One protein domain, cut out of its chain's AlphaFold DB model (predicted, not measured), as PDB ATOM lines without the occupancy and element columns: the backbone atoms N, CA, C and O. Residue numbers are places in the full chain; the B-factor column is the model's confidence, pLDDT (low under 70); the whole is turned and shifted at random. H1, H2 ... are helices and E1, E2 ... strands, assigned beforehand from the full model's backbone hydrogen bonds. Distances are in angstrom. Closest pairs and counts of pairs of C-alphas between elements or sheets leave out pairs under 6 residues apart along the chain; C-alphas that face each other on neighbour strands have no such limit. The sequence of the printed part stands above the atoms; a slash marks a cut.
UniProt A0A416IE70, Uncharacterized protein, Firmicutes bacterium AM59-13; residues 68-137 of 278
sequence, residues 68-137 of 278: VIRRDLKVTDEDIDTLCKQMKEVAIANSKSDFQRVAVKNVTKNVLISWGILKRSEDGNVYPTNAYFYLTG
ATOM      1  N   VAL A  68     137.169 -87.730 248.997       77.50
ATOM      2  CA  VAL A  68     136.133 -88.699 248.609       77.50
ATOM      3  C   VAL A  68     135.057 -88.021 247.768       77.50
ATOM      4  O   VAL A  68     134.502 -86.998 248.167       77.50
ATOM      5  N   ILE A  69     134.738 -88.620 246.619       83.31
ATOM      6  CA  ILE A  69     133.697 -88.136 245.708       83.31
ATOM      7  C   ILE A  69     132.314 -88.461 246.269       83.31
ATOM      8  O   ILE A  69     132.025 -89.605 246.623       83.31
ATOM      9  N   ARG A  70     131.428 -87.466 246.270       77.00
ATOM     10  CA  ARG A  70     130.025 -87.614 246.659       77.00
ATOM     11  C   ARG A  70     129.139 -87.549 245.421       77.00
ATOM     12  O   ARG A  70     128.919 -86.487 244.851       77.00
ATOM     13  N   ARG A  71     128.673 -88.722 244.976       78.69
ATOM     14  CA  ARG A  71     127.800 -88.885 243.794       78.69
ATOM     15  C   ARG A  71     126.318 -88.664 244.104       78.69
ATOM     16  O   ARG A  71     125.518 -88.527 243.188       78.69
ATOM     17  N   ASP A  72     125.966 -88.650 245.387       74.31
ATOM     18  CA  ASP A  72     124.617 -88.428 245.909       74.31
ATOM     19  C   ASP A  72     124.109 -86.998 245.681       74.31
ATOM     20  O   ASP A  72     122.907 -86.753 245.744       74.31
ATOM     21  N   LEU A  73     125.011 -86.062 245.387       69.56
ATOM     22  CA  LEU A  73     124.713 -84.645 245.223       69.56
ATOM     23  C   LEU A  73     125.320 -84.141 243.910       69.56
ATOM     24  O   LEU A  73     126.460 -84.460 243.570       69.56
ATOM     25  N   LYS A  74     124.549 -83.343 243.166       75.81
ATOM     26  CA  LYS A  74     125.017 -82.653 241.960       75.81
ATOM     27  C   LYS A  74     125.320 -81.203 242.307       75.81
ATOM     28  O   LYS A  74     124.515 -80.556 242.966       75.81
ATOM     29  N   VAL A  75     126.463 -80.721 241.839       81.38
ATOM     30  CA  VAL A  75     126.845 -79.309 241.920       81.38
ATOM     31  C   VAL A  75     126.680 -78.711 240.533       81.38
ATOM     32  O   VAL A  75     127.157 -79.293 239.554       81.38
ATOM     33  N   THR A  76     125.978 -77.585 240.443       86.75
ATOM     34  CA  THR A  76     125.795 -76.865 239.180       86.75
ATOM     35  C   THR A  76     126.986 -75.950 238.897       86.75
ATOM     36  O   THR A  76     127.767 -75.616 239.790       86.75
ATOM     37  N   ASP A  77     127.147 -75.516 237.646       86.50
ATOM     38  CA  ASP A  77     128.190 -74.537 237.317       86.50
ATOM     39  C   ASP A  77     127.945 -73.177 238.004       86.50
ATOM     40  O   ASP A  77     128.903 -72.475 238.323       86.50
ATOM     41  N   GLU A  78     126.689 -72.848 238.323       87.88
ATOM     42  CA  GLU A  78     126.295 -71.659 239.093       87.88
ATOM     43  C   GLU A  78     126.767 -71.736 240.554       87.88
ATOM     44  O   GLU A  78     127.301 -70.761 241.093       87.88
ATOM     45  N   ASP A  79     126.656 -72.907 241.187       86.50
ATOM     46  CA  ASP A  79     127.167 -73.136 242.545       86.50
ATOM     47  C   ASP A  79     128.699 -73.023 242.593       86.50
ATOM     48  O   ASP A  79     129.275 -72.492 243.548       86.50
ATOM     49  N   ILE A  80     129.378 -73.508 241.546       86.50
ATOM     50  CA  ILE A  80     130.837 -73.406 241.410       86.50
ATOM     51  C   ILE A  80     131.256 -71.944 241.247       86.50
ATOM     52  O   ILE A  80     132.206 -71.509 241.898       86.50
ATOM     53  N   ASP A  81     130.562 -71.181 240.402       87.69
ATOM     54  CA  ASP A  81     130.841 -69.756 240.204       87.69
ATOM     55  C   ASP A  81     130.608 -68.951 241.492       87.69
ATOM     56  O   ASP A  81     131.430 -68.112 241.872       87.69
ATOM     57  N   THR A  82     129.541 -69.276 242.227       88.38
ATOM     58  CA  THR A  82     129.239 -68.668 243.529       88.38
ATOM     59  C   THR A  82     130.355 -68.929 244.540       88.38
ATOM     60  O   THR A  82     130.817 -67.994 245.199       88.38
ATOM     61  N   LEU A  83     130.855 -70.167 244.627       83.81
ATOM     62  CA  LEU A  83     131.984 -70.500 245.497       83.81
ATOM     63  C   LEU A  83     133.260 -69.753 245.081       83.81
ATOM     64  O   LEU A  83     133.943 -69.181 245.931       83.81
ATOM     65  N   CYS A  84     133.577 -69.709 243.784       84.44
ATOM     66  CA  CYS A  84     134.749 -68.994 243.270       84.44
ATOM     67  C   CYS A  84     134.708 -67.496 243.620       84.44
ATOM     68  O   CYS A  84     135.727 -66.932 244.031       84.44
ATOM     69  N   LYS A  85     133.533 -66.860 243.506       86.00
ATOM     70  CA  LYS A  85     133.313 -65.461 243.907       86.00
ATOM     71  C   LYS A  85     133.547 -65.262 245.403       86.00
ATOM     72  O   LYS A  85     134.356 -64.413 245.773       86.00
ATOM     73  N   GLN A  86     132.935 -66.096 246.244       81.94
ATOM     74  CA  GLN A  86     133.112 -66.033 247.700       81.94
ATOM     75  C   GLN A  86     134.582 -66.202 248.113       81.94
ATOM     76  O   GLN A  86     135.091 -65.435 248.928       81.94
ATOM     77  N   MET A  87     135.299 -67.164 247.523       77.62
ATOM     78  CA  MET A  87     136.723 -67.374 247.815       77.62
ATOM     79  C   MET A  87     137.571 -66.156 247.440       77.62
ATOM     80  O   MET A  87     138.479 -65.780 248.183       77.62
ATOM     81  N   LYS A  88     137.259 -65.508 246.312       78.12
ATOM     82  CA  LYS A  88     137.956 -64.295 245.880       78.12
ATOM     83  C   LYS A  88     137.687 -63.117 246.818       78.12
ATOM     84  O   LYS A  88     138.628 -62.423 247.195       78.12
ATOM     85  N   GLU A  89     136.436 -62.903 247.216       78.81
ATOM     86  CA  GLU A  89     136.062 -61.848 248.169       78.81
ATOM     87  C   GLU A  89     136.809 -62.007 249.497       78.81
ATOM     88  O   GLU A  89     137.398 -61.051 250.003       78.81
ATOM     89  N   VAL A  90     136.870 -63.237 250.018       71.31
ATOM     90  CA  VAL A  90     137.608 -63.555 251.246       71.31
ATOM     91  C   VAL A  90     139.115 -63.325 251.073       71.31
ATOM     92  O   VAL A  90     139.757 -62.802 251.985       71.31
ATOM     93  N   ALA A  91     139.699 -63.661 249.921       69.06
ATOM     94  CA  ALA A  91     141.116 -63.409 249.647       69.06
ATOM     95  C   ALA A  91     141.446 -61.903 249.583       69.06
ATOM     96  O   ALA A  91     142.454 -61.458 250.140       69.06
ATOM     97  N   ILE A  92     140.572 -61.097 248.972       72.06
ATOM     98  CA  ILE A  92     140.719 -59.633 248.912       72.06
ATOM     99  C   ILE A  92     140.580 -59.013 250.307       72.06
ATOM    100  O   ILE A  92     141.394 -58.170 250.687       72.06
ATOM    101  N   ALA A  93     139.590 -59.452 251.090       71.31
ATOM    102  CA  ALA A  93     139.371 -58.964 252.452       71.31
ATOM    103  C   ALA A  93     140.561 -59.266 253.383       71.31
ATOM    104  O   ALA A  93     140.892 -58.452 254.242       71.31
ATOM    105  N   ASN A  94     141.234 -60.404 253.185       63.47
ATOM    106  CA  ASN A  94     142.402 -60.811 253.971       63.47
ATOM    107  C   ASN A  94     143.743 -60.245 253.464       63.47
ATOM    108  O   ASN A  94     144.780 -60.490 254.083       63.47
ATOM    109  N   SER A  95     143.754 -59.499 252.358       68.69
ATOM    110  CA  SER A  95     144.975 -58.892 251.820       68.69
ATOM    111  C   SER A  95     145.423 -57.710 252.688       68.69
ATOM    112  O   SER A  95     144.653 -56.778 252.931       68.69
ATOM    113  N   LYS A  96     146.688 -57.733 253.134       66.56
ATOM    114  CA  LYS A  96     147.274 -56.708 254.020       66.56
ATOM    115  C   LYS A  96     147.713 -55.444 253.261       66.56
ATOM    116  O   LYS A  96     147.901 -54.405 253.879       66.56
ATOM    117  N   SER A  97     147.871 -55.528 251.939       68.81
ATOM    118  CA  SER A  97     148.351 -54.443 251.070       68.81
ATOM    119  C   SER A  97     147.552 -54.370 249.765       68.81
ATOM    120  O   SER A  97     147.076 -55.393 249.268       68.81
ATOM    121  N   ASP A  98     147.452 -53.176 249.177       69.19
ATOM    122  CA  ASP A  98     146.820 -52.957 247.869       69.19
ATOM    123  C   ASP A  98     147.498 -53.752 246.750       69.19
ATOM    124  O   ASP A  98     146.825 -54.266 245.858       69.19
ATOM    125  N   PHE A  99     148.810 -53.970 246.845       65.56
ATOM    126  CA  PHE A  99     149.536 -54.818 245.900       65.56
ATOM    127  C   PHE A  99     149.069 -56.283 245.964       65.56
ATOM    128  O   PHE A  99     148.871 -56.925 244.934       65.56
ATOM    129  N   GLN A 100     148.816 -56.798 247.172       60.06
ATOM    130  CA  GLN A 100     148.293 -58.154 247.359       60.06
ATOM    131  C   GLN A 100     146.870 -58.279 246.811       60.06
ATOM    132  O   GLN A 100     146.564 -59.285 246.181       60.06
ATOM    133  N   ARG A 101     146.036 -57.240 246.970       67.31
ATOM    134  CA  ARG A 101     144.668 -57.205 246.421       67.31
ATOM    135  C   ARG A 101     144.660 -57.328 244.900       67.31
ATOM    136  O   ARG A 101     143.830 -58.052 244.357       67.31
ATOM    137  N   VAL A 102     145.594 -56.656 244.228       67.56
ATOM    138  CA  VAL A 102     145.738 -56.703 242.763       67.56
ATOM    139  C   VAL A 102     146.293 -58.053 242.288       67.56
ATOM    140  O   VAL A 102     145.929 -58.519 241.210       67.56
ATOM    141  N   ALA A 103     147.117 -58.718 243.100       70.19
ATOM    142  CA  ALA A 103     147.692 -60.026 242.782       70.19
ATOM    143  C   ALA A 103     146.716 -61.212 242.955       70.19
ATOM    144  O   ALA A 103     147.021 -62.317 242.496       70.19
ATOM    145  N   VAL A 104     145.549 -61.020 243.591       68.44
ATOM    146  CA  VAL A 104     144.555 -62.092 243.783       68.44
ATOM    147  C   VAL A 104     143.972 -62.530 242.435       68.44
ATOM    148  O   VAL A 104     143.152 -61.841 241.821       68.44
ATOM    149  N   LYS A 105     144.361 -63.726 241.991       73.62
ATOM    150  CA  LYS A 105     143.845 -64.351 240.769       73.62
ATOM    151  C   LYS A 105     142.420 -64.874 240.965       73.62
ATOM    152  O   LYS A 105     142.016 -65.251 242.062       73.62
ATOM    153  N   ASN A 106     141.664 -64.931 239.869       73.25
ATOM    154  CA  ASN A 106     140.348 -65.565 239.868       73.25
ATOM    155  C   ASN A 106     140.489 -67.074 240.082       73.25
ATOM    156  O   ASN A 106     141.226 -67.743 239.354       73.25
ATOM    157  N   VAL A 107     139.734 -67.612 241.039       78.00
ATOM    158  CA  VAL A 107     139.560 -69.058 241.186       78.00
ATOM    159  C   VAL A 107     138.651 -69.539 240.056       78.00
ATOM    160  O   VAL A 107     137.634 -68.914 239.764       78.00
ATOM    161  N   THR A 108     139.034 -70.624 239.386       84.56
ATOM    162  CA  THR A 108     138.239 -71.236 238.310       84.56
ATOM    163  C   THR A 108     137.896 -72.678 238.657       84.56
ATOM    164  O   THR A 108     138.540 -73.300 239.505       84.56
ATOM    165  N   LYS A 109     136.930 -73.263 237.943       85.00
ATOM    166  CA  LYS A 109     136.572 -74.685 238.072       85.00
ATOM    167  C   LYS A 109     137.786 -75.618 237.963       85.00
ATOM    168  O   LYS A 109     137.888 -76.580 238.714       85.00
ATOM    169  N   ASN A 110     138.734 -75.314 237.074       82.38
ATOM    170  CA  ASN A 110     139.955 -76.110 236.918       82.38
ATOM    171  C   ASN A 110     140.874 -76.017 238.143       82.38
ATOM    172  O   ASN A 110     141.468 -77.017 238.529       82.38
ATOM    173  N   VAL A 111     140.939 -74.847 238.783       78.88
ATOM    174  CA  VAL A 111     141.704 -74.647 240.021       78.88
ATOM    175  C   VAL A 111     141.098 -75.471 241.163       78.88
ATOM    176  O   VAL A 111     141.813 -76.201 241.845       78.88
ATOM    177  N   LEU A 112     139.768 -75.472 241.300       78.12
ATOM    178  CA  LEU A 112     139.078 -76.314 242.286       78.12
ATOM    179  C   LEU A 112     139.295 -77.816 242.041       78.12
ATOM    180  O   LEU A 112     139.376 -78.589 242.997       78.12
ATOM    181  N   ILE A 113     139.416 -78.230 240.774       81.69
ATOM    182  CA  ILE A 113     139.771 -79.610 240.419       81.69
ATOM    183  C   ILE A 113     141.222 -79.915 240.811       81.69
ATOM    184  O   ILE A 113     141.476 -80.958 241.408       81.69
ATOM    185  N   SER A 114     142.168 -79.008 240.537       73.12
ATOM    186  CA  SER A 114     143.571 -79.200 240.939       73.12
ATOM    187  C   SER A 114     143.758 -79.275 242.454       73.12
ATOM    188  O   SER A 114     144.604 -80.027 242.922       73.12
ATOM    189  N   TRP A 115     142.937 -78.556 243.224       75.00
ATOM    190  CA  TRP A 115     142.944 -78.614 244.688       75.00
ATOM    191  C   TRP A 115     142.213 -79.842 245.251       75.00
ATOM    192  O   TRP A 115     142.197 -80.037 246.460       75.00
ATOM    193  N   GLY A 116     141.580 -80.665 244.406       75.56
ATOM    194  CA  GLY A 116     140.837 -81.849 244.845       75.56
ATOM    195  C   GLY A 116     139.503 -81.546 245.539       75.56
ATOM    196  O   GLY A 116     138.893 -82.452 246.109       75.56
ATOM    197  N   ILE A 117     139.022 -80.299 245.468       83.06
ATOM    198  CA  ILE A 117     137.692 -79.887 245.956       83.06
ATOM    199  C   ILE A 117     136.598 -80.426 245.026       83.06
ATOM    200  O   ILE A 117     135.506 -80.797 245.453       83.06
ATOM    201  N   LEU A 118     136.903 -80.486 243.734       86.00
ATOM    202  CA  LEU A 118     136.087 -81.139 242.721       86.00
ATOM    203  C   LEU A 118     136.909 -82.263 242.088       86.00
ATOM    204  O   LEU A 118     138.119 -82.135 241.920       86.00
ATOM    205  N   LYS A 119     136.263 -83.355 241.684       86.62
ATOM    206  CA  LYS A 119     136.921 -84.428 240.925       86.62
ATOM    207  C   LYS A 119     136.123 -84.773 239.681       86.62
ATOM    208  O   LYS A 119     134.894 -84.765 239.690       86.62
ATOM    209  N   ARG A 120     136.841 -85.087 238.603       85.81
ATOM    210  CA  ARG A 120     136.250 -85.674 237.396       85.81
ATOM    211  C   ARG A 120     136.088 -87.176 237.614       85.81
ATOM    212  O   ARG A 120     137.044 -87.832 238.019       85.81
ATOM    213  N   SER A 121     134.884 -87.691 237.382       81.69
ATOM    214  CA  SER A 121     134.640 -89.133 237.262       81.69
ATOM    215  C   SER A 121     135.156 -89.633 235.914       81.69
ATOM    216  O   SER A 121     135.374 -88.843 234.991       81.69
ATOM    217  N   GLU A 122     135.286 -90.949 235.790       78.50
ATOM    218  CA  GLU A 122     135.592 -91.644 234.533       78.50
ATOM    219  C   GLU A 122     134.568 -91.308 233.433       78.50
ATOM    220  O   GLU A 122     134.919 -91.217 232.262       78.50
ATOM    221  N   ASP A 123     133.332 -90.986 233.826       74.19
ATOM    222  CA  ASP A 123     132.227 -90.587 232.941       74.19
ATOM    223  C   ASP A 123     132.357 -89.155 232.377       74.19
ATOM    224  O   ASP A 123     131.442 -88.652 231.727       74.19
ATOM    225  N   GLY A 124     133.438 -88.435 232.696       78.25
ATOM    226  CA  GLY A 124     133.659 -87.037 232.295       78.25
ATOM    227  C   GLY A 124     132.902 -85.995 233.131       78.25
ATOM    228  O   GLY A 124     133.214 -84.803 233.062       78.25
ATOM    229  N   ASN A 125     131.959 -86.428 233.971       82.94
ATOM    230  CA  ASN A 125     131.201 -85.560 234.873       82.94
ATOM    231  C   ASN A 125     132.042 -85.090 236.070       82.94
ATOM    232  O   ASN A 125     132.881 -85.825 236.596       82.94
ATOM    233  N   VAL A 126     131.792 -83.860 236.525       85.88
ATOM    234  CA  VAL A 126     132.456 -83.260 237.691       85.88
ATOM    235  C   VAL A 126     131.575 -83.426 238.920       85.88
ATOM    236  O   VAL A 126     130.403 -83.058 238.894       85.88
ATOM    237  N   TYR A 127     132.158 -83.942 239.996       86.88
ATOM    238  CA  TYR A 127     131.475 -84.176 241.263       86.88
ATOM    239  C   TYR A 127     132.180 -83.459 242.420       86.88
ATOM    240  O   TYR A 127     133.413 -83.326 242.396       86.88
ATOM    241  N   PRO A 128     131.426 -83.019 243.443       88.56
ATOM    242  CA  PRO A 128     132.007 -82.486 244.665       88.56
ATOM    243  C   PRO A 128     132.715 -83.571 245.470       88.56
ATOM    244  O   PRO A 128     132.307 -84.740 245.485       88.56
ATOM    245  N   THR A 129     133.752 -83.161 246.193       84.25
ATOM    246  CA  THR A 129     134.352 -83.976 247.248       84.25
ATOM    247  C   THR A 129     133.859 -83.549 248.630       84.25
ATOM    248  O   THR A 129     133.195 -82.522 248.781       84.25
ATOM    249  N   ASN A 130     134.182 -84.320 249.670       78.06
ATOM    250  CA  ASN A 130     133.904 -83.925 251.055       78.06
ATOM    251  C   ASN A 130     134.512 -82.549 251.409       78.06
ATOM    252  O   ASN A 130     133.909 -81.798 252.177       78.06
ATOM    253  N   ALA A 131     135.648 -82.170 250.808       77.25
ATOM    254  CA  ALA A 131     136.250 -80.845 250.971       77.25
ATOM    255  C   ALA A 131     135.325 -79.703 250.511       77.25
ATOM    256  O   ALA A 131     135.220 -78.684 251.196       77.25
ATOM    257  N   TYR A 132     134.603 -79.882 249.397       81.81
ATOM    258  CA  TYR A 132     133.628 -78.898 248.910       81.81
ATOM    259  C   TYR A 132     132.557 -78.603 249.964       81.81
ATOM    260  O   TYR A 132     132.235 -77.446 250.219       81.81
ATOM    261  N   PHE A 133     132.068 -79.640 250.644       79.50
ATOM    262  CA  PHE A 133     131.043 -79.502 251.677       79.50
ATOM    263  C   PHE A 133     131.549 -78.815 252.943       79.50
ATOM    264  O   PHE A 133     130.822 -78.022 253.534       79.50
ATOM    265  N   TYR A 134     132.805 -79.034 253.337       75.81
ATOM    266  CA  TYR A 134     133.385 -78.288 254.457       75.81
ATOM    267  C   TYR A 134     133.512 -76.784 254.165       75.81
ATOM    268  O   TYR A 134     133.368 -75.964 255.079       75.81
ATOM    269  N   LEU A 135     133.751 -76.416 252.903       75.06
ATOM    270  CA  LEU A 135     133.862 -75.020 252.477       75.06
ATOM    271  C   LEU A 135     132.504 -74.329 252.341       75.06
ATOM    272  O   LEU A 135     132.377 -73.172 252.739       75.06
ATOM    273  N   THR A 136     131.497 -75.027 251.814       78.00
ATOM    274  CA  THR A 136     130.149 -74.468 251.610       78.00
ATOM    275  C   THR A 136     129.237 -74.631 252.826       78.00
ATOM    276  O   THR A 136     128.248 -73.912 252.953       78.00
ATOM    277  N   GLY A 137     129.551 -75.557 253.736       71.06
ATOM    278  CA  GLY A 137     128.695 -75.929 254.866       71.06
ATOM    279  C   GLY A 137     127.432 -76.703 254.462       71.06
ATOM    280  O   GLY A 137     126.525 -76.864 255.277       71.06
TER     281      GLY A 137
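What this domain is: This is residues 68 to 137 of the 278 residues of an uncharacterized protein of Firmicutes bacterium AM59-13 (UniProt A0A416IE70). One long helix, H1, makes an arm with short H2 at its far end; from there the chain folds back to a small head of H3, hairpin E1 and E2, and H4. The 70 printed residues, mostly helix, hold H1 H2 H3 E1 E2 H4 in order, with E1 and E2 antiparallel. The whole is only just loose, close to compact, radius of gyration of the C-alphas 13.5 A, spanning 43 by 22 by 20 A.

How they stand to each other: Start at H1, residues 77 to 93; its residues 91 to 92 alone only just touch H2, residues 98 to 103, only at the corner, with 3 pairs of C-alphas within 8 A, closest Ile 92 and Arg 101, 5.3 A. Its residues 80 to 84 alone only just touch H3, residues 109 to 114, again with 3 pairs, closest Ile 80 and Lys 109, 6.8 A. In the hairpin of E1, residues 118 to 120, and E2, residues 126 to 128, find N 119 and O 127 within hydrogen-bond range, 2.9 A. H4, residues 130 to 136, is close to H1 but not clearly touching, closest C-alphas Leu 83 and Thr 136, 7.5 A. In H1, H2, H3 and H4 every O i to N i+4 pair is within range.

Where its parts are: Find C-alpha 77 at (128.190, -74.537, 237.317); H1 runs 24.4 A from there. H2 and H3 each span 8.8 A, E1 and E2 each 7.0 A. H4 spans 10.2 A to C-alpha 136 at (130.149, -74.468, 251.610).

The domain as a whole: The printed part has no cut, and no link is long. The C-alphas farthest apart are Ser 97 and Asp 123, 43.5 A. Look for pLDDT under 70 at residues 73, 91, 94 to 102 and 104.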